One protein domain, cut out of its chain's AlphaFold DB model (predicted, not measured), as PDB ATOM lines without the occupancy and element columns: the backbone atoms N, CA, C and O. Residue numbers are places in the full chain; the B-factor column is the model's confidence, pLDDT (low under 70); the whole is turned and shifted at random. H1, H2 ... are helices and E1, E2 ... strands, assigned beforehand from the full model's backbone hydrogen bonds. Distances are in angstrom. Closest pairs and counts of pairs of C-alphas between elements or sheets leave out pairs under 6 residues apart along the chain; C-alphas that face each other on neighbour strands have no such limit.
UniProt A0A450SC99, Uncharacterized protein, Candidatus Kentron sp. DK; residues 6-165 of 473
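AT A GLANCE: This is residues 6 to 165 of the 473 residues of an uncharacterized protein of Candidatus Kentron sp. DK (UniProt A0A450SC99). Two strongly twisted antiparallel sheets, partly face to face with their strands crossed, make a loose sandwich. Helix H1 packs on one face of the sheet E2 E3 E4 E5 E8, while H2 and H3 cover one face of the sheet E1 E9 E6 E7, and the last helix, H4, is on neither sheet. The printed part has 160 residues with four named helices and nine named strands, in the order E1 E2 E3 H1 E4 E5 E6 E7 E8 E9 H2 H3 H4. The sheets run E2 - E3 - E4 - E5 - E8 and E1 - E9 - E6 - E7, and the class is mixed, helices and strands. The whole is compact, with a radius of gyration of the C-alphas of 15.5 A, and spans 47 by 36 by 32 A.

IN THESE COORDINATES: E1, residues 6 to 9, begins at C-alpha 6 at (-3.158, 45.305, -44.729). E2 is residues 22 to 26, and E3, the longest strand by residues, is residues 32 to 39, 21.3 A from first to last C-alpha. H1 is residues 50 to 59, 14.2 A. E4 is residues 63 to 69, 19.7 A, and E5 is residues 72 to 78, 19.1 A. E6, residues 88 to 93, is 16.4 A long; E7 is residues 98 to 102 and E8 residues 108 to 110. E9 is residues 115 to 120, 16.5 A. H2, residues 123 to 136, is 19.9 A long and begins at C-alpha 123 at (0.630, 53.326, -34.951). H3 is residues 141 to 150, 14.1 A. H4, residues 154 to 165, is 16.9 A long and ends at C-alpha 165 at (10.618, 41.146, -54.449).

HOW THE PARTS SIT: In the five-stranded sheet E2 and E8 are the edge strands. The hairpin E2 and E3 has N 33 and O 25 within hydrogen-bond range at 2.8 A. E3 and E4 have N 66 and O 36 at 2.7 A, the hairpin E4 and E5 has N 65 and O 76 at 2.8 A, and E5 and E8 have N 73 and O 109 at 2.9 A. H1 is on this sheet; its closest C-alphas to E5 are those of Lys 58 and Ala 78, 5.2 A apart. The two sheets form a sandwich, two sheets face to face, their facing parts 10.1 A centre to centre and their strands at 42 degrees. In the second sheet E1 and E9 have N 8 and O 117 at 2.8 A, E9 and E6 have N 118 and O 90 at 2.7 A, and the hairpin E6 and E7 has N 89 and O 101 at 2.8 A. H2 and H3 are on the same face of it, at heights over the sheet of 9.3 A and 9.4 A. On the local plane H2 stands at 27 degrees to E6, only just along the strands, and H3 at 69 degrees, across them. H2 and H3 are close but not clearly touching: the closest C-alphas, those of Leu 136 and His 144, are 5.7 A apart. H4 and H2 are apart. In H1, H2, H3 and H4 every O i to N i+4 pair is within hydrogen-bond range.

THE WHOLE: The two C-alphas farthest apart, those of Gln 30 and Trp 138, are 49.8 A apart. The printed part has no cut. The link E1 to E2, residues 10 to 21, is long; the links E3 to H1 and E5 to E6 are short, and the others are tight. The mean pLDDT of the printed part is 73.6; residues under 70 include 10 to 21 and 148 to 165, and H4 has a mean of 40.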
ATOM      1  N   ARG A   6      -2.937  46.685 -44.286       74.44
ATOM      2  CA  ARG A   6      -3.158  45.305 -44.729       74.44
ATOM      3  C   ARG A   6      -4.628  44.939 -44.654       74.44
ATOM      4  O   ARG A   6      -5.358  45.473 -43.831       74.44
ATOM      5  N   PHE A   7      -5.050  44.015 -45.508       72.12
ATOM      6  CA  PHE A   7      -6.445  43.616 -45.628       72.12
ATOM      7  C   PHE A   7      -6.606  42.136 -45.288       72.12
ATOM      8  O   PHE A   7      -5.927  41.275 -45.852       72.12
ATOM      9  N   PHE A   8      -7.529  41.848 -44.378       73.50
ATOM     10  CA  PHE A   8      -7.873  40.508 -43.928       73.50
ATOM     11  C   PHE A   8      -9.342  40.193 -44.201       73.50
ATOM     12  O   PHE A   8     -10.208  41.072 -44.225       73.50
ATOM     13  N   TYR A   9      -9.604  38.907 -44.413       71.19
ATOM     14  CA  TYR A   9     -10.881  38.377 -44.880       71.19
ATOM     15  C   TYR A   9     -11.307  37.221 -44.001       71.19
ATOM     16  O   TYR A   9     -10.460  36.409 -43.619       71.19
ATOM     17  N   ASN A  10     -12.619  37.072 -43.800       66.94
ATOM     18  CA  ASN A  10     -13.123  35.774 -43.401       66.94
ATOM     19  C   ASN A  10     -13.028  34.794 -44.571       66.94
ATOM     20  O   ASN A  10     -13.756  34.898 -45.554       66.94
ATOM     21  N   ARG A  11     -12.096  33.844 -44.461       62.78
ATOM     22  CA  ARG A  11     -11.828  32.837 -45.498       62.78
ATOM     23  C   ARG A  11     -12.384  31.456 -45.156       62.78
ATOM     24  O   ARG A  11     -12.050  30.496 -45.842       62.78
ATOM     25  N   HIS A  12     -13.219  31.333 -44.122       54.62
ATOM     26  CA  HIS A  12     -13.741  30.037 -43.681       54.62
ATOM     27  C   HIS A  12     -14.555  29.314 -44.781       54.62
ATOM     28  O   HIS A  12     -14.614  28.086 -44.767       54.62
ATOM     29  N   GLY A  13     -15.098  30.049 -45.764       45.75
ATOM     30  CA  GLY A  13     -15.800  29.509 -46.940       45.75
ATOM     31  C   GLY A  13     -15.151  29.797 -48.303       45.75
ATOM     32  O   GLY A  13     -15.715  29.414 -49.321       45.75
ATOM     33  N   ASN A  14     -13.996  30.473 -48.353       47.09
ATOM     34  CA  ASN A  14     -13.318  30.793 -49.614       47.09
ATOM     35  C   ASN A  14     -11.782  30.787 -49.443       47.09
ATOM     36  O   ASN A  14     -11.185  31.830 -49.147       47.09
ATOM     37  N   PRO A  15     -11.131  29.619 -49.609       49.84
ATOM     38  CA  PRO A  15      -9.678  29.494 -49.514       49.84
ATOM     39  C   PRO A  15      -8.927  30.161 -50.682       49.84
ATOM     40  O   PRO A  15      -7.712  30.306 -50.599       49.84
ATOM     41  N   GLU A  16      -9.622  30.597 -51.741       40.81
ATOM     42  CA  GLU A  16      -9.025  31.139 -52.975       40.81
ATOM     43  C   GLU A  16      -8.534  32.590 -52.840       40.81
ATOM     44  O   GLU A  16      -7.789  33.085 -53.688       40.81
ATOM     45  N   ILE A  17      -8.917  33.293 -51.769       44.66
ATOM     46  CA  ILE A  17      -8.359  34.611 -51.454       44.66
ATOM     47  C   ILE A  17      -6.972  34.376 -50.852       44.66
ATOM     48  O   ILE A  17      -6.851  34.274 -49.640       44.66
ATOM     49  N   ASP A  18      -5.921  34.264 -51.663       45.50
ATOM     50  CA  ASP A  18      -4.536  34.201 -51.179       45.50
ATOM     51  C   ASP A  18      -3.825  35.547 -51.376       45.50
ATOM     52  O   ASP A  18      -3.578  36.000 -52.494       45.50
ATOM     53  N   THR A  19      -3.497  36.208 -50.267       51.69
ATOM     54  CA  THR A  19      -2.712  37.453 -50.246       51.69
ATOM     55  C   THR A  19      -1.202  37.194 -50.156       51.69
ATOM     56  O   THR A  19      -0.430  38.144 -50.045       51.69
ATOM     57  N   GLY A  20      -0.762  35.927 -50.150       53.75
ATOM     58  CA  GLY A  20       0.626  35.524 -49.903       53.75
ATOM     59  C   GLY A  20       1.080  35.733 -48.453       53.75
ATOM     60  O   GLY A  20       2.273  35.703 -48.168       53.75
ATOM     61  N   ARG A  21       0.138  36.009 -47.541       65.69
ATOM     62  CA  ARG A  21       0.388  36.387 -46.133       65.69
ATOM     63  C   ARG A  21      -0.472  35.605 -45.145       65.69
ATOM     64  O   ARG A  21      -0.680  36.036 -44.015       65.69
ATOM     65  N   ARG A  22      -0.958  34.451 -45.609       70.69
ATOM     66  CA  ARG A  22      -1.506  33.379 -44.790       70.69
ATOM     67  C   ARG A  22      -0.491  32.253 -44.746       70.69
ATOM     68  O   ARG A  22      -0.033  31.806 -45.793       70.69
ATOM     69  N   MET A  23      -0.185  31.763 -43.558       70.44
ATOM     70  CA  MET A  23       0.584  30.537 -43.388       70.44
ATOM     71  C   MET A  23      -0.223  29.544 -42.567       70.44
ATOM     72  O   MET A  23      -0.866  29.911 -41.587       70.44
ATOM     73  N   VAL A  24      -0.191  28.279 -42.981       75.50
ATOM     74  CA  VAL A  24      -0.625  27.174 -42.128       75.50
ATOM     75  C   VAL A  24       0.606  26.729 -41.353       75.50
ATOM     76  O   VAL A  24       1.557  26.211 -41.936       75.50
ATOM     77  N   VAL A  25       0.602  26.994 -40.053       77.81
ATOM     78  CA  VAL A  25       1.692  26.660 -39.129       77.81
ATOM     79  C   VAL A  25       1.164  25.760 -38.026       77.81
ATOM     80  O   VAL A  25      -0.042  25.652 -37.826       77.81
ATOM     81  N   HIS A  26       2.057  25.110 -37.293       79.81
ATOM     82  CA  HIS A  26       1.665  24.289 -36.158       79.81
ATOM     83  C   HIS A  26       1.604  25.135 -34.880       79.81
ATOM     84  O   HIS A  26       2.496  25.950 -34.612       79.81
ATOM     85  N   ASP A  27       0.545  24.951 -34.094       78.69
ATOM     86  CA  ASP A  27       0.481  25.472 -32.730       78.69
ATOM     87  C   ASP A  27       1.368  24.651 -31.771       78.69
ATOM     88  O   ASP A  27       2.042  23.693 -32.162       78.69
ATOM     89  N   GLN A  28       1.367  25.005 -30.483       75.12
ATOM     90  CA  GLN A  28       2.121  24.271 -29.456       75.12
ATOM     91  C   GLN A  28       1.675  22.803 -29.309       75.12
ATOM     92  O   GLN A  28       2.425  21.984 -28.782       75.12
ATOM     93  N   THR A  29       0.475  22.461 -29.787       75.75
ATOM     94  CA  THR A  29      -0.100  21.111 -29.757       75.75
ATOM     95  C   THR A  29       0.105  20.338 -31.062       75.75
ATOM     96  O   THR A  29      -0.447  19.248 -31.210       75.75
ATOM     97  N   GLN A  30       0.914  20.865 -31.991       74.50
ATOM     98  CA  GLN A  30       1.148  20.303 -33.327       74.50
ATOM     99  C   GLN A  30      -0.121  20.217 -34.188       74.50
ATOM    100  O   GLN A  30      -0.185  19.440 -35.141       74.50
ATOM    101  N   LYS A  31      -1.144  21.019 -33.885       76.12
ATOM    102  CA  LYS A  31      -2.315  21.142 -34.749       76.12
ATOM    103  C   LYS A  31      -2.059  22.215 -35.802       76.12
ATOM    104  O   LYS A  31      -1.499  23.261 -35.470       76.12
ATOM    105  N   PRO A  32      -2.460  21.979 -37.062       76.12
ATOM    106  CA  PRO A  32      -2.367  22.996 -38.095       76.12
ATOM    107  C   PRO A  32      -3.330  24.140 -37.770       76.12
ATOM    108  O   PRO A  32      -4.525  23.926 -37.566       76.12
ATOM    109  N   VAL A  33      -2.799  25.356 -37.745       79.62
ATOM    110  CA  VAL A  33      -3.530  26.595 -37.506       79.62
ATOM    111  C   VAL A  33      -3.211  27.565 -38.634       79.62
ATOM    112  O   VAL A  33      -2.052  27.753 -39.012       79.62
ATOM    113  N   ALA A  34      -4.250  28.170 -39.203       82.44
ATOM    114  CA  ALA A  34      -4.073  29.246 -40.164       82.44
ATOM    115  C   ALA A  34      -3.729  30.536 -39.414       82.44
ATOM    116  O   ALA A  34      -4.387  30.897 -38.438       82.44
ATOM    117  N   VAL A  35      -2.700  31.233 -39.878       80.56
ATOM    118  CA  VAL A  35      -2.275  32.517 -39.331       80.56
ATOM    119  C   VAL A  35      -2.140  33.494 -40.482       80.56
ATOM    120  O   VAL A  35      -1.350  33.273 -41.401       80.56
ATOM    121  N   ASP A  36      -2.922  34.567 -40.439       85.19
ATOM    122  CA  ASP A  36      -2.691  35.718 -41.301       85.19
ATOM    123  C   ASP A  36      -1.762  36.700 -40.573       85.19
ATOM    124  O   ASP A  36      -1.828  36.814 -39.351       85.19
ATOM    125  N   PHE A  37      -0.874  37.403 -41.276       84.31
ATOM    126  CA  PHE A  37       0.085  38.286 -40.602       84.31
ATOM    127  C   PHE A  37       0.418  39.576 -41.358       84.31
ATOM    128  O   PHE A  37       0.216  39.723 -42.566       84.31
ATOM    129  N   CYS A  38       0.956  40.523 -40.596       83.94
ATOM    130  CA  CYS A  38       1.470  41.822 -40.997       83.94
ATOM    131  C   CYS A  38       2.852  42.016 -40.383       83.94
ATOM    132  O   CYS A  38       3.014  41.790 -39.188       83.94
ATOM    133  N   SER A  39       3.819  42.496 -41.158       83.12
ATOM    134  CA  SER A  39       5.164  42.799 -40.673       83.12
ATOM    135  C   SER A  39       5.650  44.150 -41.191       83.12
ATOM    136  O   SER A  39       5.262  44.577 -42.287       83.12
ATOM    137  N   MET A  40       6.486  44.820 -40.394       79.44
ATOM    138  CA  MET A  40       7.155  46.076 -40.760       79.44
ATOM    139  C   MET A  40       8.197  45.869 -41.864       79.44
ATOM    140  O   MET A  40       8.349  46.723 -42.737       79.44
ATOM    141  N   GLY A  41       8.878  44.721 -41.858       74.00
ATOM    142  CA  GLY A  41       9.859  44.327 -42.866       74.00
ATOM    143  C   GLY A  41       9.481  43.044 -43.602       74.00
ATOM    144  O   GLY A  41       8.531  42.341 -43.246       74.00
ATOM    145  N   SER A  42      10.247  42.713 -44.640       72.88
ATOM    146  CA  SER A  42      10.109  41.441 -45.352       72.88
ATOM    147  C   SER A  42      10.506  40.273 -44.450       72.88
ATOM    148  O   SER A  42      11.592  40.279 -43.871       72.88
ATOM    149  N   LEU A  43       9.662  39.244 -44.372       72.44
ATOM    150  CA  LEU A  43      10.015  38.005 -43.678       72.44
ATOM    151  C   LEU A  43      11.000  37.186 -44.524       72.44
ATOM    152  O   LEU A  43      10.809  37.029 -45.732       72.44
ATOM    153  N   ARG A  44      12.051  36.649 -43.894       57.84
ATOM    154  CA  ARG A  44      13.020  35.735 -44.518       57.84
ATOM    155  C   ARG A  44      12.876  34.345 -43.884       57.84
ATOM    156  O   ARG A  44      12.793  34.233 -42.669       57.84
ATOM    157  N   GLY A  45      12.884  33.289 -44.700       57.81
ATOM    158  CA  GLY A  45      12.832  31.894 -44.232       57.81
ATOM    159  C   GLY A  45      11.435  31.257 -44.236       57.81
ATOM    160  O   GLY A  45      10.455  31.865 -44.658       57.81
ATOM    161  N   LYS A  46      11.360  29.988 -43.816       62.31
ATOM    162  CA  LYS A  46      10.100  29.257 -43.606       62.31
ATOM    163  C   LYS A  46       9.835  29.177 -42.103       62.31
ATOM    164  O   LYS A  46      10.739  28.793 -41.372       62.31
ATOM    165  N   ALA A  47       8.615  29.489 -41.678       73.88
ATOM    166  CA  ALA A  47       8.142  29.250 -40.318       73.88
ATOM    167  C   ALA A  47       7.241  28.007 -40.310       73.88
ATOM    168  O   ALA A  47       6.243  27.962 -41.029       73.88
ATOM    169  N   GLY A  48       7.614  26.990 -39.537       74.19
ATOM    170  CA  GLY A  48       6.836  25.769 -39.323       74.19
ATOM    171  C   GLY A  48       5.877  25.862 -38.133       74.19
ATOM    172  O   GLY A  48       4.898  25.111 -38.082       74.19
ATOM    173  N   THR A  49       6.120  26.798 -37.209       83.81
ATOM    174  CA  THR A  49       5.322  27.005 -35.990       83.81
ATOM    175  C   THR A  49       4.877  28.460 -35.818       83.81
ATOM    176  O   THR A  49       5.489  29.384 -36.358       83.81
ATOM    177  N   VAL A  50       3.819  28.687 -35.025       83.94
ATOM    178  CA  VAL A  50       3.371  30.047 -34.651       83.94
ATOM    179  C   VAL A  50       4.496  30.834 -33.964       83.94
ATOM    180  O   VAL A  50       4.667  32.022 -34.226       83.94
ATOM    181  N   GLY A  51       5.290  30.173 -33.116       85.38
ATOM    182  CA  GLY A  51       6.411  30.800 -32.408       85.38
ATOM    183  C   GLY A  51       7.542  31.244 -33.341       85.38
ATOM    184  O   GLY A  51       8.087  32.335 -33.170       85.38
ATOM    185  N   GLU A  52       7.861  30.445 -34.361       84.75
ATOM    186  CA  GLU A  52       8.831  30.821 -35.398       84.75
ATOM    187  C   GLU A  52       8.340  32.013 -36.221       84.75
ATOM    188  O   GLU A  52       9.105  32.942 -36.468       84.75
ATOM    189  N   LEU A  53       7.055  32.030 -36.591       83.69
ATOM    190  CA  LEU A  53       6.465  33.147 -37.327       83.69
ATOM    191  C   LEU A  53       6.460  34.433 -36.489       83.69
ATOM    192  O   LEU A  53       6.827  35.495 -36.986       83.69
ATOM    193  N   TRP A  54       6.104  34.338 -35.205       89.25
ATOM    194  CA  TRP A  54       6.159  35.460 -34.265       89.25
ATOM    195  C   TRP A  54       7.580  36.020 -34.131       89.25
ATOM    196  O   TRP A  54       7.780  37.233 -34.192       89.25
ATOM    197  N   THR A  55       8.575  35.136 -34.026       87.19
ATOM    198  CA  THR A  55       9.991  35.521 -33.939       87.19
ATOM    199  C   THR A  55      10.451  36.217 -35.220       87.19
ATOM    200  O   THR A  55      11.025  37.299 -35.147       87.19
ATOM    201  N   ALA A  56      10.114  35.671 -36.392       84.25
ATOM    202  CA  ALA A  56      10.457  36.272 -37.678       84.25
ATOM    203  C   ALA A  56       9.831  37.667 -37.863       84.25
ATOM    204  O   ALA A  56      10.474  38.582 -38.380       84.25
ATOM    205  N   ILE A  57       8.585  37.866 -37.417       85.81
ATOM    206  CA  ILE A  57       7.928  39.181 -37.469       85.81
ATOM    207  C   ILE A  57       8.619  40.164 -36.522       85.81
ATOM    208  O   ILE A  57       8.886  41.303 -36.912       85.81
ATOM    209  N   LYS A  58       8.978  39.731 -35.312       87.62
ATOM    210  CA  LYS A  58       9.739  40.556 -34.371       87.62
ATOM    211  C   LYS A  58      11.094  40.980 -34.949       87.62
ATOM    212  O   LYS A  58      11.436  42.159 -34.892       87.62
ATOM    213  N   GLU A  59      11.823  40.054 -35.569       85.94
ATOM    214  CA  GLU A  59      13.099  40.325 -36.249       85.94
ATOM    215  C   GLU A  59      12.951  41.287 -37.435       85.94
ATOM    216  O   GLU A  59      13.856  42.068 -37.720       85.94
ATOM    217  N   SER A  60      11.788  41.298 -38.093       82.94
ATOM    218  CA  SER A  60      11.485  42.227 -39.188       82.94
ATOM    219  C   SER A  60      11.170  43.666 -38.743       82.94
ATOM    220  O   SER A  60      10.850  44.506 -39.582       82.94
ATOM    221  N   GLY A  61      11.239  43.963 -37.439       84.88
ATOM    222  CA  GLY A  61      10.900  45.274 -36.873       84.88
ATOM    223  C   GLY A  61       9.494  45.360 -36.276       84.88
ATOM    224  O   GLY A  61       9.039  46.455 -35.956       84.88
ATOM    225  N   GLY A  62       8.823  44.220 -36.103       88.00
ATOM    226  CA  GLY A  62       7.531  44.097 -35.435       88.00
ATOM    227  C   GLY A  62       6.336  43.966 -36.377       88.00
ATOM    228  O   GLY A  62       6.464  44.049 -37.605       88.00
ATOM    229  N   GLY A  63       5.162  43.702 -35.803       89.31
ATOM    230  CA  GLY A  63       3.936  43.499 -36.566       89.31
ATOM    231  C   GLY A  63       2.832  42.767 -35.805       89.31
ATOM    232  O   GLY A  63       2.815  42.721 -34.576       89.31
ATOM    233  N   ILE A  64       1.897  42.186 -36.558       88.94
ATOM    234  CA  ILE A  64       0.634  41.641 -36.046       88.94
ATOM    235  C   ILE A  64       0.386  40.270 -36.661       88.94
ATOM    236  O   ILE A  64       0.516  40.093 -37.872       88.94
ATOM    237  N   LEU A  65      -0.016  39.317 -35.833       89.12
ATOM    238  CA  LEU A  65      -0.524  38.015 -36.232       89.12
ATOM    239  C   LEU A  65      -2.021  37.970 -35.934       89.12
ATOM    240  O   LEU A  65      -2.465  38.431 -34.886       89.12
ATOM    241  N   LEU A  66      -2.786  37.390 -36.846       87.56
ATOM    242  CA  LEU A  66      -4.186  37.041 -36.669       87.56
ATOM    243  C   LEU A  66      -4.298  35.520 -36.737       87.56
ATOM    244  O   LEU A  66      -4.181  34.923 -37.811       87.56
ATOM    245  N   ILE A  67      -4.483  34.896 -35.579       87.19
ATOM    246  CA  ILE A  67      -4.580  33.444 -35.442       87.19
ATOM    247  C   ILE A  67      -6.037  33.021 -35.594       87.19
ATOM    248  O   ILE A  67      -6.924  33.565 -34.938       87.19
ATOM    249  N   HIS A  68      -6.276  32.037 -36.458       83.94
ATOM    250  CA  HIS A  68      -7.613  31.534 -36.754       83.94
ATOM    251  C   HIS A  68      -8.003  30.402 -35.810       83.94
ATOM    252  O   HIS A  68      -7.341  29.365 -35.776       83.94
ATOM    253  N   SER A  69      -9.139  30.553 -35.133       78.56
ATOM    254  CA  SER A  69      -9.787  29.482 -34.373       78.56
ATOM    255  C   SER A  69     -11.259  29.383 -34.782       78.56
ATOM    256  O   SER A  69     -12.144  30.033 -34.226       78.56
ATOM    257  N   GLY A  70     -11.540  28.610 -35.835       73.25
ATOM    258  CA  GLY A  70     -12.881  28.533 -36.421       73.25
ATOM    259  C   GLY A  70     -13.308  29.856 -37.067       73.25
ATOM    260  O   GLY A  70     -12.812  30.210 -38.133       73.25
ATOM    261  N   ARG A  71     -14.251  30.576 -36.440       70.19
ATOM    262  CA  ARG A  71     -14.712  31.912 -36.885       70.19
ATOM    263  C   ARG A  71     -14.023  33.067 -36.156       70.19
ATOM    264  O   ARG A  71     -14.212  34.222 -36.542       70.19
ATOM    265  N   ASP A  72     -13.253  32.746 -35.124       83.06
ATOM    266  CA  ASP A  72     -12.621  33.715 -34.246       83.06
ATOM    267  C   ASP A  72     -11.204  34.038 -34.729       83.06
ATOM    268  O   ASP A  72     -10.459  33.157 -35.169       83.06
ATOM    269  N   TYR A  73     -10.849  35.316 -34.625       85.94
ATOM    270  CA  TYR A  73      -9.533  35.859 -34.931       85.94
ATOM    271  C   TYR A  73      -8.919  36.357 -33.634       85.94
ATOM    272  O   TYR A  73      -9.422  37.321 -33.056       85.94
ATOM    273  N   GLU A  74      -7.841  35.721 -33.185       89.50
ATOM    274  CA  GLU A  74      -7.033  36.218 -32.073       89.50
ATOM    275  C   GLU A  74      -5.903  37.100 -32.609       89.50
ATOM    276  O   GLU A  74      -5.094  36.669 -33.432       89.50
ATOM    277  N   VAL A  75      -5.843  38.340 -32.132       89.19
ATOM    278  CA  VAL A  75      -4.771  39.283 -32.452       89.19
ATOM    279  C   VAL A  75      -3.578  39.020 -31.550       89.19
ATOM    280  O   VAL A  75      -3.712  39.060 -30.333       89.19
ATOM    281  N   ILE A  76      -2.390  38.843 -32.116       90.88
ATOM    282  CA  ILE A  76      -1.140  38.804 -31.355       90.88
ATOM    283  C   ILE A  76      -0.181  39.842 -31.911       90.88
ATOM    284  O   ILE A  76       0.134  39.835 -33.100       90.88
ATOM    285  N   PHE A  77       0.329  40.708 -31.042       91.06
ATOM    286  CA  PHE A  77       1.394  41.634 -31.408       91.06
ATOM    287  C   PHE A  77       2.767  40.973 -31.251       91.06
ATOM    288  O   PHE A  77       3.071  40.306 -30.256       91.06
ATOM    289  N   ALA A  78       3.596  41.127 -32.279       88.94
ATOM    290  CA  ALA A  78       4.991  40.720 -32.274       88.94
ATOM    291  C   ALA A  78       5.857  41.954 -32.034       88.94
ATOM    292  O   ALA A  78       6.369  42.560 -32.971       88.94
ATOM    293  N   ASP A  79       5.980  42.339 -30.764       87.25
ATOM    294  CA  ASP A  79       6.624  43.593 -30.382       87.25
ATOM    295  C   ASP A  79       8.150  43.550 -30.556       87.25
ATOM    296  O   ASP A  79       8.835  42.663 -30.029       87.25
ATOM    297  N   ALA A  80       8.683  44.549 -31.262       88.62
ATOM    298  CA  ALA A  80      10.111  44.842 -31.401       88.62
ATOM    299  C   ALA A  80      10.472  46.158 -30.684       88.62
ATOM    300  O   ALA A  80       9.597  46.954 -30.362       88.62
ATOM    301  N   GLU A  81      11.763  46.406 -30.450       79.06
ATOM    302  CA  GLU A  81      12.260  47.502 -29.591       79.06
ATOM    303  C   GLU A  81      11.809  48.913 -30.024       79.06
ATOM    304  O   GLU A  81      11.671  49.795 -29.186       79.06
ATOM    305  N   ASN A  82      11.496  49.110 -31.310       81.19
ATOM    306  CA  ASN A  82      11.002  50.380 -31.867       81.19
ATOM    307  C   ASN A  82       9.630  50.244 -32.551       81.19
ATOM    308  O   ASN A  82       9.261  51.060 -33.396       81.19
ATOM    309  N   TYR A  83       8.886  49.190 -32.222       87.12
ATOM    310  CA  TYR A  83       7.563  48.944 -32.775       87.12
ATOM    311  C   TYR A  83       6.487  49.560 -31.883       87.12
ATOM    312  O   TYR A  83       6.442  49.305 -30.682       87.12
ATOM    313  N   SER A  84       5.605  50.360 -32.478       89.81
ATOM    314  CA  SER A  84       4.389  50.842 -31.819       89.81
ATOM    315  C   SER A  84       3.180  50.162 -32.467       89.81
ATOM    316  O   SER A  84       2.913  50.446 -33.641       89.81
ATOM    317  N   PRO A  85       2.463  49.273 -31.755       88.50
ATOM    318  CA  PRO A  85       1.307  48.582 -32.311       88.50
ATOM    319  C   PRO A  85       0.162  49.564 -32.603       88.50
ATOM    320  O   PRO A  85       0.042  50.587 -31.922       88.50
ATOM    321  N   PRO A  86      -0.687  49.284 -33.603       88.88
ATOM    322  CA  PRO A  86      -1.885  50.081 -33.849       88.88
ATOM    323  C   PRO A  86      -2.926  49.891 -32.739       88.88
ATOM    324  O   PRO A  86      -3.029  48.816 -32.145       88.88
ATOM    325  N   GLY A  87      -3.737  50.922 -32.501       86.31
ATOM    326  CA  GLY A  87      -4.853  50.879 -31.554       86.31
ATOM    327  C   GLY A  87      -6.195  50.546 -32.207       86.31
ATOM    328  O   GLY A  87      -7.113  50.091 -31.521       86.31
ATOM    329  N   ALA A  88      -6.324  50.743 -33.520       85.56
ATOM    330  CA  ALA A  88      -7.554  50.469 -34.250       85.56
ATOM    331  C   ALA A  88      -7.321  49.812 -35.620       85.56
ATOM    332  O   ALA A  88      -6.268  49.911 -36.244       85.56
ATOM    333  N   ALA A  89      -8.360  49.129 -36.085       84.12
ATOM    334  CA  ALA A  89      -8.549  48.639 -37.439       84.12
ATOM    335  C   ALA A  89      -9.877  49.167 -37.986       84.12
ATOM    336  O   ALA A  89     -10.765  49.561 -37.232       84.12
ATOM    337  N   VAL A  90     -10.042  49.130 -39.304       82.00
ATOM    338  CA  VAL A  90     -11.297  49.505 -39.960       82.00
ATOM    339  C   VAL A  90     -11.977  48.253 -40.491       82.00
ATOM    340  O   VAL A  90     -11.408  47.510 -41.287       82.00
ATOM    341  N   ARG A  91     -13.213  48.005 -40.065       81.81
ATOM    342  CA  ARG A  91     -14.055  46.925 -40.576       81.81
ATOM    343  C   ARG A  91     -15.014  47.456 -41.628       81.81
ATOM    344  O   ARG A  91     -15.676  48.467 -41.417       81.81
ATOM    345  N   ILE A  92     -15.124  46.738 -42.738       73.62
ATOM    346  CA  ILE A  92     -16.004  47.073 -43.859       73.62
ATOM    347  C   ILE A  92     -16.923  45.894 -44.111       73.62
ATOM    348  O   ILE A  92     -16.443  44.798 -44.393       73.62
ATOM    349  N   ASN A  93     -18.233  46.112 -44.053       71.56
ATOM    350  CA  ASN A  93     -19.199  45.082 -44.423       71.56
ATOM    351  C   ASN A  93     -19.597  45.167 -45.916       71.56
ATOM    352  O   ASN A  93     -19.379  46.173 -46.603       71.56
ATOM    353  N   ALA A  94     -20.198  44.100 -46.448       59.41
ATOM    354  CA  ALA A  94     -20.634  44.025 -47.848       59.41
ATOM    355  C   ALA A  94     -21.689  45.081 -48.220       59.41
ATOM    356  O   ALA A  94     -21.795  45.447 -49.392       59.41
ATOM    357  N   PHE A  95     -22.401  45.621 -47.231       55.69
ATOM    358  CA  PHE A  95     -23.379  46.698 -47.392       55.69
ATOM    359  C   PHE A  95     -22.761  48.102 -47.316       55.69
ATOM    360  O   PHE A  95     -23.483  49.085 -47.397       55.69
ATOM    361  N   GLY A  96     -21.435  48.206 -47.186       56.56
ATOM    362  CA  GLY A  96     -20.715  49.476 -47.213       56.56
ATOM    363  C   GLY A  96     -20.701  50.246 -45.895       56.56
ATOM    364  O   GLY A  96     -20.211  51.369 -45.861       56.56
ATOM    365  N   ALA A  97     -21.165  49.654 -44.794       62.81
ATOM    366  CA  ALA A  97     -20.925  50.230 -43.481       62.81
ATOM    367  C   ALA A  97     -19.450  50.047 -43.103       62.81
ATOM    368  O   ALA A  97     -18.919  48.926 -43.114       62.81
ATOM    369  N   VAL A  98     -18.820  51.166 -42.767       68.31
ATOM    370  CA  VAL A  98     -17.463  51.259 -42.236       68.31
ATOM    371  C   VAL A  98     -17.573  51.425 -40.721       68.31
ATOM    372  O   VAL A  98     -18.400  52.199 -40.242       68.31
ATOM    373  N   GLY A  99     -16.792  50.670 -39.953       74.44
ATOM    374  CA  GLY A  99     -16.771  50.784 -38.498       74.44
ATOM    375  C   GLY A  99     -15.399  50.477 -37.920       74.44
ATOM    376  O   GLY A  99     -14.752  49.516 -38.330       74.44
ATOM    377  N   GLY A 100     -14.964  51.278 -36.951       78.25
ATOM    378  CA  GLY A 100     -13.724  51.033 -36.222       78.25
ATOM    379  C   GLY A 100     -13.801  49.768 -35.364       78.25
ATOM    380  O   GLY A 100     -14.821  49.478 -34.738       78.25
ATOM    381  N   VAL A 101     -12.704  49.024 -35.323       82.56
ATOM    382  CA  VAL A 101     -12.482  47.877 -34.440       82.56
ATOM    383  C   VAL A 101     -11.267  48.206 -33.594       82.56
ATOM    384  O   VAL A 101     -10.177  48.377 -34.129       82.56
ATOM    385  N   ALA A 102     -11.441  48.307 -32.279       85.31
ATOM    386  CA  ALA A 102     -10.301  48.432 -31.379       85.31
ATOM    387  C   ALA A 102      -9.409  47.193 -31.522       85.31
ATOM    388  O   ALA A 102      -9.931  46.077 -31.589       85.31
ATOM    389  N   LEU A 103      -8.095  47.394 -31.579       85.75
ATOM    390  CA  LEU A 103      -7.100  46.332 -31.578       85.75
ATOM    391  C   LEU A 103      -6.335  46.352 -30.257       85.75
ATOM    392  O   LEU A 103      -5.823  47.381 -29.822       85.75
ATOM    393  N   SER A 104      -6.223  45.189 -29.629       87.69
ATOM    394  CA  SER A 104      -5.398  44.971 -28.447       87.69
ATOM    395  C   SER A 104      -4.828  43.555 -28.462       87.69
ATOM    396  O   SER A 104      -5.352  42.661 -29.130       87.69
ATOM    397  N   ASN A 105      -3.712  43.352 -27.764       88.12
ATOM    398  CA  ASN A 105      -3.041  42.058 -27.758       88.12
ATOM    399  C   ASN A 105      -3.939  40.985 -27.119       88.12
ATOM    400  O   ASN A 105      -4.500  41.206 -26.045       88.12
ATOM    401  N   LYS A 106      -4.033  39.820 -27.763       87.62
ATOM    402  CA  LYS A 106      -4.939  38.699 -27.452       87.62
ATOM    403  C   LYS A 106      -6.426  39.025 -27.552       87.62
ATOM    404  O   LYS A 106      -7.264  38.272 -27.053       87.62
ATOM    405  N   GLN A 107      -6.780  40.143 -28.177       88.25
ATOM    406  CA  GLN A 107      -8.174  40.430 -28.452       88.25
ATOM    407  C   GLN A 107      -8.710  39.433 -29.465       88.25
ATOM    408  O   GLN A 107      -8.082  39.179 -30.492       88.25
ATOM    409  N   VAL A 108      -9.898  38.914 -29.176       87.56
ATOM    410  CA  VAL A 108     -10.616  38.022 -30.074       87.56
ATOM    411  C   VAL A 108     -11.789  38.775 -30.677       87.56
ATOM    412  O   VAL A 108     -12.567  39.406 -29.961       87.56
ATOM    413  N   PHE A 109     -11.927  38.711 -31.995       86.06
ATOM    414  CA  PHE A 109     -13.109  39.212 -32.689       86.06
ATOM    415  C   PHE A 109     -13.523  38.267 -33.812       86.06
ATOM    416  O   PHE A 109     -12.748  37.438 -34.286       86.06
ATOM    417  N   GLN A 110     -14.764  38.422 -34.259       83.88
ATOM    418  CA  GLN A 110     -15.305  37.688 -35.394       83.88
ATOM    419  C   GLN A 110     -15.368  38.600 -36.610       83.88
ATOM    420  O   GLN A 110     -15.847  39.732 -36.531       83.88
ATOM    421  N   ILE A 111     -14.897  38.083 -37.741       76.06
ATOM    422  CA  ILE A 111     -15.115  38.686 -39.053       76.06
ATOM    423  C   ILE A 111     -16.187  37.837 -39.730       76.06
ATOM    424  O   ILE A 111     -15.998  36.635 -39.898       76.06
ATOM    425  N   SER A 112     -17.317  38.417 -40.113       75.00
ATOM    426  CA  SER A 112     -18.342  37.702 -40.888       75.00
ATOM    427  C   SER A 112     -17.865  37.446 -42.328       75.00
ATOM    428  O   SER A 112     -16.983  38.141 -42.818       75.00
ATOM    429  N   GLU A 113     -18.458  36.491 -43.052       69.12
ATOM    430  CA  GLU A 113     -18.086  36.173 -44.457       69.12
ATOM    431  C   GLU A 113     -18.161  37.387 -45.398       69.12
ATOM    432  O   GLU A 113     -17.397  37.517 -46.350       69.12
ATOM    433  N   ASN A 114     -19.057  38.317 -45.076       67.44
ATOM    434  CA  ASN A 114     -19.289  39.553 -45.810       67.44
ATOM    435  C   ASN A 114     -18.488  40.746 -45.263       67.44
ATOM    436  O   ASN A 114     -18.694  41.873 -45.712       67.44
ATOM    437  N   GLU A 115     -17.624  40.533 -44.273       73.69
ATOM    438  CA  GLU A 115     -16.827  41.573 -43.633       73.69
ATOM    439  C   GLU A 115     -15.352  41.467 -44.015       73.69
ATOM    440  O   GLU A 115     -14.807  40.406 -44.323       73.69
ATOM    441  N   ARG A 116     -14.703  42.625 -44.009       76.12
ATOM    442  CA  ARG A 116     -13.288  42.802 -44.312       76.12
ATOM    443  C   ARG A 116     -12.673  43.628 -43.208       76.12
ATOM    444  O   ARG A 116     -13.327  44.538 -42.701       76.12
ATOM    445  N   LEU A 117     -11.426  43.340 -42.877       80.56
ATOM    446  CA  LEU A 117     -10.690  44.077 -41.864       80.56
ATOM    447  C   LEU A 117      -9.457  44.722 -42.489       80.56
ATOM    448  O   LEU A 117      -8.612  44.040 -43.059       80.56
ATOM    449  N   ILE A 118      -9.364  46.037 -42.374       82.31
ATOM    450  CA  ILE A 118      -8.197  46.831 -42.722       82.31
ATOM    451  C   ILE A 118      -7.395  47.032 -41.446       82.31
ATOM    452  O   ILE A 118      -7.847  47.706 -40.522       82.31
ATOM    453  N   VAL A 119      -6.210  46.449 -41.397       83.62
ATOM    454  CA  VAL A 119      -5.329  46.475 -40.237       83.62
ATOM    455  C   VAL A 119      -4.076  47.276 -40.583       83.62
ATOM    456  O   VAL A 119      -3.332  46.894 -41.494       83.62
ATOM    457  N   PRO A 120      -3.825  48.394 -39.890       84.31
ATOM    458  CA  PRO A 120      -2.550  49.084 -39.975       84.31
ATOM    459  C   PRO A 120      -1.442  48.222 -39.364       84.31
ATOM    460  O   PRO A 120      -1.681  47.450 -38.444       84.31
ATOM    461  N   VAL A 121      -0.223  48.313 -39.894       83.75
ATOM    462  CA  VAL A 121       0.912  47.530 -39.375       83.75
ATOM    463  C   VAL A 121       1.455  48.149 -38.085       83.75
ATOM    464  O   VAL A 121       1.860  47.410 -37.195       83.75
ATOM    465  N   ASP A 122       1.440  49.478 -37.973       85.31
ATOM    466  CA  ASP A 122       1.976  50.266 -36.860       85.31
ATOM    467  C   ASP A 122       1.073  51.470 -36.522       85.31
ATOM    468  O   ASP A 122       0.166  51.831 -37.280       85.31
ATOM    469  N   ALA A 123       1.354  52.134 -35.399       86.31
ATOM    470  CA  ALA A 123       0.630  53.326 -34.951       86.31
ATOM    471  C   ALA A 123       0.661  54.486 -35.970       86.31
ATOM    472  O   ALA A 123      -0.321  55.211 -36.126       86.31
ATOM    473  N   ALA A 124       1.758  54.656 -36.717       82.69
ATOM    474  CA  ALA A 124       1.856  55.698 -37.743       82.69
ATOM    475  C   ALA A 124       0.912  55.443 -38.930       82.69
ATOM    476  O   ALA A 124       0.472  56.371 -39.611       82.69
ATOM    477  N   SER A 125       0.627  54.180 -39.237       79.81
ATOM    478  CA  SER A 125      -0.317  53.803 -40.292       79.81
ATOM    479  C   SER A 125      -1.753  53.799 -39.800       79.81
ATOM    480  O   SER A 125      -2.642  54.108 -40.585       79.81
ATOM    481  N   ASP A 126      -1.967  53.522 -38.513       83.38
ATOM    482  CA  ASP A 126      -3.249  53.725 -37.834       83.38
ATOM    483  C   ASP A 126      -3.674  55.195 -37.913       83.38
ATOM    484  O   ASP A 126      -4.744  55.515 -38.430       83.38
ATOM    485  N   GLN A 127      -2.771  56.116 -37.562       81.31
ATOM    486  CA  GLN A 127      -3.035  57.549 -37.678       81.31
ATOM    487  C   GLN A 127      -3.376  57.966 -39.117       81.31
ATOM    488  O   GLN A 127      -4.375  58.649 -39.333       81.31
ATOM    489  N   ARG A 128      -2.599  57.517 -40.114       79.50
ATOM    490  CA  ARG A 128      -2.866  57.813 -41.535       79.50
ATOM    491  C   ARG A 128      -4.203  57.244 -42.014       79.50
ATOM    492  O   ARG A 128      -4.880  57.876 -42.821       79.50
ATOM    493  N   LEU A 129      -4.581  56.059 -41.535       79.56
ATOM    494  CA  LEU A 129      -5.866  55.437 -41.847       79.56
ATOM    495  C   LEU A 129      -7.028  56.209 -41.207       79.56
ATOM    496  O   LEU A 129      -8.033  56.443 -41.872       79.56
ATOM    497  N   SER A 130      -6.871  56.661 -39.961       79.44
ATOM    498  CA  SER A 130      -7.853  57.509 -39.274       79.44
ATOM    499  C   SER A 130      -7.992  58.888 -39.925       79.44
ATOM    500  O   SER A 130      -9.100  59.400 -40.057       79.44
ATOM    501  N   GLU A 131      -6.889  59.499 -40.360       79.56
ATOM    502  CA  GLU A 131      -6.912  60.758 -41.112       79.56
ATOM    503  C   GLU A 131      -7.633  60.590 -42.450       79.56
ATOM    504  O   GLU A 131      -8.463  61.425 -42.804       79.56
ATOM    505  N   LEU A 132      -7.373  59.491 -43.165       79.56
ATOM    506  CA  LEU A 132      -8.098  59.164 -44.386       79.56
ATOM    507  C   LEU A 132      -9.604  59.016 -44.125       79.56
ATOM    508  O   LEU A 132     -10.381  59.643 -44.832       79.56
ATOM    509  N   ASP A 133     -10.010  58.236 -43.121       76.38
ATOM    510  CA  ASP A 133     -11.421  58.042 -42.745       76.38
ATOM    511  C   ASP A 133     -12.119  59.389 -42.479       76.38
ATOM    512  O   ASP A 133     -13.131  59.707 -43.105       76.38
ATOM    513  N   LYS A 134     -11.489  60.265 -41.680       78.19
ATOM    514  CA  LYS A 134     -11.965  61.640 -41.436       78.19
ATOM    515  C   LYS A 134     -12.087  62.460 -42.720       78.19
ATOM    516  O   LYS A 134     -13.056  63.191 -42.910       78.19
ATOM    517  N   HIS A 135     -11.113  62.351 -43.623       78.00
ATOM    518  CA  HIS A 135     -11.152  63.031 -44.918       78.00
ATOM    519  C   HIS A 135     -12.210  62.478 -45.869       78.00
ATOM    520  O   HIS A 135     -12.472  63.120 -46.883       78.00
ATOM    521  N   LEU A 136     -12.813  61.328 -45.580       76.06
ATOM    522  CA  LEU A 136     -13.879  60.732 -46.376       76.06
ATOM    523  C   LEU A 136     -15.267  60.924 -45.743       76.06
ATOM    524  O   LEU A 136     -16.260  60.678 -46.421       76.06
ATOM    525  N   GLU A 137     -15.371  61.434 -44.508       77.12
ATOM    526  CA  GLU A 137     -16.650  61.666 -43.807       77.12
ATOM    527  C   GLU A 137     -17.623  62.594 -44.558       77.12
ATOM    528  O   GLU A 137     -18.835  62.480 -44.388       77.12
ATOM    529  N   TRP A 138     -17.124  63.506 -45.400       80.00
ATOM    530  CA  TRP A 138     -17.973  64.390 -46.213       80.00
ATOM    531  C   TRP A 138     -18.607  63.686 -47.422       80.00
ATOM    532  O   TRP A 138     -19.502  64.243 -48.061       80.00
ATOM    533  N   LEU A 139     -18.145  62.479 -47.760       74.19
ATOM    534  CA  LEU A 139     -18.704  61.658 -48.827       74.19
ATOM    535  C   LEU A 139     -19.910  60.870 -48.315       74.19
ATOM    536  O   LEU A 139     -20.027  60.559 -47.130       74.19
ATOM    537  N   SER A 140     -20.807  60.484 -49.227       73.50
ATOM    538  CA  SER A 140     -21.865  59.541 -48.864       73.50
ATOM    539  C   SER A 140     -21.250  58.213 -48.391       73.50
ATOM    540  O   SER A 140     -20.198  57.818 -48.910       73.50
ATOM    541  N   PRO A 141     -21.899  57.481 -47.465       71.06
ATOM    542  CA  PRO A 141     -21.399  56.194 -46.973       71.06
ATOM    543  C   PRO A 141     -21.023  55.208 -48.091       71.06
ATOM    544  O   PRO A 141     -20.030  54.493 -47.984       71.06
ATOM    545  N   ASP A 142     -21.757  55.231 -49.208       63.88
ATOM    546  CA  ASP A 142     -21.487  54.383 -50.371       63.88
ATOM    547  C   ASP A 142     -20.160  54.723 -51.059       63.88
ATOM    548  O   ASP A 142     -19.381  53.822 -51.381       63.88
ATOM    549  N   ILE A 143     -19.875  56.014 -51.264       69.19
ATOM    550  CA  ILE A 143     -18.624  56.475 -51.884       69.19
ATOM    551  C   ILE A 143     -17.465  56.301 -50.901       69.19
ATOM    552  O   ILE A 143     -16.391  55.854 -51.296       69.19
ATOM    553  N   HIS A 144     -17.696  56.570 -49.617       67.19
ATOM    554  CA  HIS A 144     -16.735  56.327 -48.547       67.19
ATOM    555  C   HIS A 144     -16.295  54.847 -48.530       67.19
ATOM    556  O   HIS A 144     -15.108  54.531 -48.644       67.19
ATOM    557  N   SER A 145     -17.251  53.914 -48.527       66.56
ATOM    558  CA  SER A 145     -16.972  52.478 -48.651       66.56
ATOM    559  C   SER A 145     -16.310  52.124 -49.985       66.56
ATOM    560  O   SER A 145     -15.412  51.280 -50.017       66.56
ATOM    561  N   LEU A 146     -16.701  52.763 -51.092       67.81
ATOM    562  CA  LEU A 146     -16.073  52.538 -52.393       67.81
ATOM    563  C   LEU A 146     -14.587  52.917 -52.382       67.81
ATOM    564  O   LEU A 146     -13.789  52.165 -52.933       67.81
ATOM    565  N   VAL A 147     -14.199  54.017 -51.731       71.00
ATOM    566  CA  VAL A 147     -12.790  54.425 -51.602       71.00
ATOM    567  C   VAL A 147     -11.985  53.380 -50.834       71.00
ATOM    568  O   VAL A 147     -10.934  52.934 -51.295       71.00
ATOM    569  N   PHE A 148     -12.500  52.887 -49.709       69.12
ATOM    570  CA  PHE A 148     -11.816  51.806 -49.004       69.12
ATOM    571  C   PHE A 148     -11.800  50.482 -49.784       69.12
ATOM    572  O   PHE A 148     -10.841  49.714 -49.690       69.12
ATOM    573  N   ARG A 149     -12.822  50.215 -50.607       64.75
ATOM    574  CA  ARG A 149     -12.830  49.071 -51.532       64.75
ATOM    575  C   ARG A 149     -11.805  49.229 -52.653       64.75
ATOM    576  O   ARG A 149     -11.223  48.224 -53.047       64.75
ATOM    577  N   THR A 150     -11.570  50.436 -53.172       63.59
ATOM    578  CA  THR A 150     -10.613  50.675 -54.268       63.59
ATOM    579  C   THR A 150      -9.164  50.686 -53.802       63.59
ATOM    580  O   THR A 150      -8.302  50.264 -54.573       63.59
ATOM    581  N   LEU A 151      -8.895  51.053 -52.541       60.81
ATOM    582  CA  LEU A 151      -7.591  50.817 -51.902       60.81
ATOM    583  C   LEU A 151      -7.205  49.331 -51.897       60.81
ATOM    584  O   LEU A 151      -6.025  48.995 -51.887       60.81
ATOM    585  N   HIS A 152      -8.201  48.450 -51.981       55.38
ATOM    586  CA  HIS A 152      -8.037  47.014 -52.093       55.38
ATOM    587  C   HIS A 152      -8.375  46.509 -53.502       55.38
ATOM    588  O   HIS A 152      -9.406  45.869 -53.738       55.38
ATOM    589  N   LYS A 153      -7.476  46.723 -54.464       51.25
ATOM    590  CA  LYS A 153      -7.414  45.809 -55.613       51.25
ATOM    591  C   LYS A 153      -6.516  44.633 -55.206       51.25
ATOM    592  O   LYS A 153      -5.322  44.860 -55.031       51.25
ATOM    593  N   PRO A 154      -7.032  43.389 -55.097       44.50
ATOM    594  CA  PRO A 154      -6.219  42.208 -54.776       44.50
ATOM    595  C   PRO A 154      -4.995  42.080 -55.694       44.50
ATOM    596  O   PRO A 154      -3.915  41.683 -55.269       44.50
ATOM    597  N   ASP A 155      -5.152  42.493 -56.957       42.03
ATOM    598  CA  ASP A 155      -4.089  42.485 -57.960       42.03
ATOM    599  C   ASP A 155      -2.995  43.538 -57.693       42.03
ATOM    600  O   ASP A 155      -1.871  43.379 -58.156       42.03
ATOM    601  N   MET A 156      -3.277  44.591 -56.916       39.00
ATOM    602  CA  MET A 156      -2.295  45.604 -56.523       39.00
ATOM    603  C   MET A 156      -1.376  45.107 -55.408       39.00
ATOM    604  O   MET A 156      -0.170  45.250 -55.553       39.00
ATOM    605  N   ASP A 157      -1.891  44.446 -54.368       43.28
ATOM    606  CA  ASP A 157      -1.047  43.869 -53.306       43.28
ATOM    607  C   ASP A 157      -0.137  42.758 -53.851       43.28
ATOM    608  O   ASP A 157       1.041  42.678 -53.497       43.28
ATOM    609  N   THR A 158      -0.630  41.952 -54.804       40.66
ATOM    610  CA  THR A 158       0.210  40.942 -55.470       40.66
ATOM    611  C   THR A 158       1.273  41.579 -56.372       40.66
ATOM    612  O   THR A 158       2.397  41.083 -56.450       40.66
ATOM    613  N   ARG A 159       0.943  42.673 -57.077       39.56
ATOM    614  CA  ARG A 159       1.889  43.408 -57.939       39.56
ATOM    615  C   ARG A 159       2.924  44.176 -57.120       39.56
ATOM    616  O   ARG A 159       4.093  44.141 -57.485       39.56
ATOM    617  N   VAL A 160       2.521  44.804 -56.016       40.47
ATOM    618  CA  VAL A 160       3.403  45.515 -55.079       40.47
ATOM    619  C   VAL A 160       4.335  44.527 -54.387       40.47
ATOM    620  O   VAL A 160       5.536  44.748 -54.413       40.47
ATOM    621  N   SER A 161       3.844  43.377 -53.913       40.72
ATOM    622  CA  SER A 161       4.707  42.338 -53.332       40.72
ATOM    623  C   SER A 161       5.699  41.745 -54.346       40.72
ATOM    624  O   SER A 161       6.824  41.412 -53.978       40.72
ATOM    625  N   ARG A 162       5.324  41.629 -55.631       39.56
ATOM    626  CA  ARG A 162       6.250  41.229 -56.711       39.56
ATOM    627  C   ARG A 162       7.266  42.319 -57.041       39.56
ATOM    628  O   ARG A 162       8.423  41.999 -57.276       39.56
ATOM    629  N   LEU A 163       6.856  43.586 -57.047       32.78
ATOM    630  CA  LEU A 163       7.747  44.736 -57.221       32.78
ATOM    631  C   LEU A 163       8.738  44.853 -56.059       32.78
ATOM    632  O   LEU A 163       9.923  45.036 -56.298       32.78
ATOM    633  N   GLU A 164       8.288  44.663 -54.821       39.72
ATOM    634  CA  GLU A 164       9.138  44.622 -53.626       39.72
ATOM    635  C   GLU A 164      10.125  43.445 -53.681       39.72
ATOM    636  O   GLU A 164      11.292  43.627 -53.347       39.72
ATOM    637  N   GLY A 165       9.717  42.279 -54.196       40.91
ATOM    638  CA  GLY A 165      10.618  41.146 -54.449       40.91
ATOM    639  C   GLY A 165      11.613  41.361 -55.600       40.91
ATOM    640  O   GLY A 165      12.690  40.774 -55.598       40.91
TER     641      GLY A 165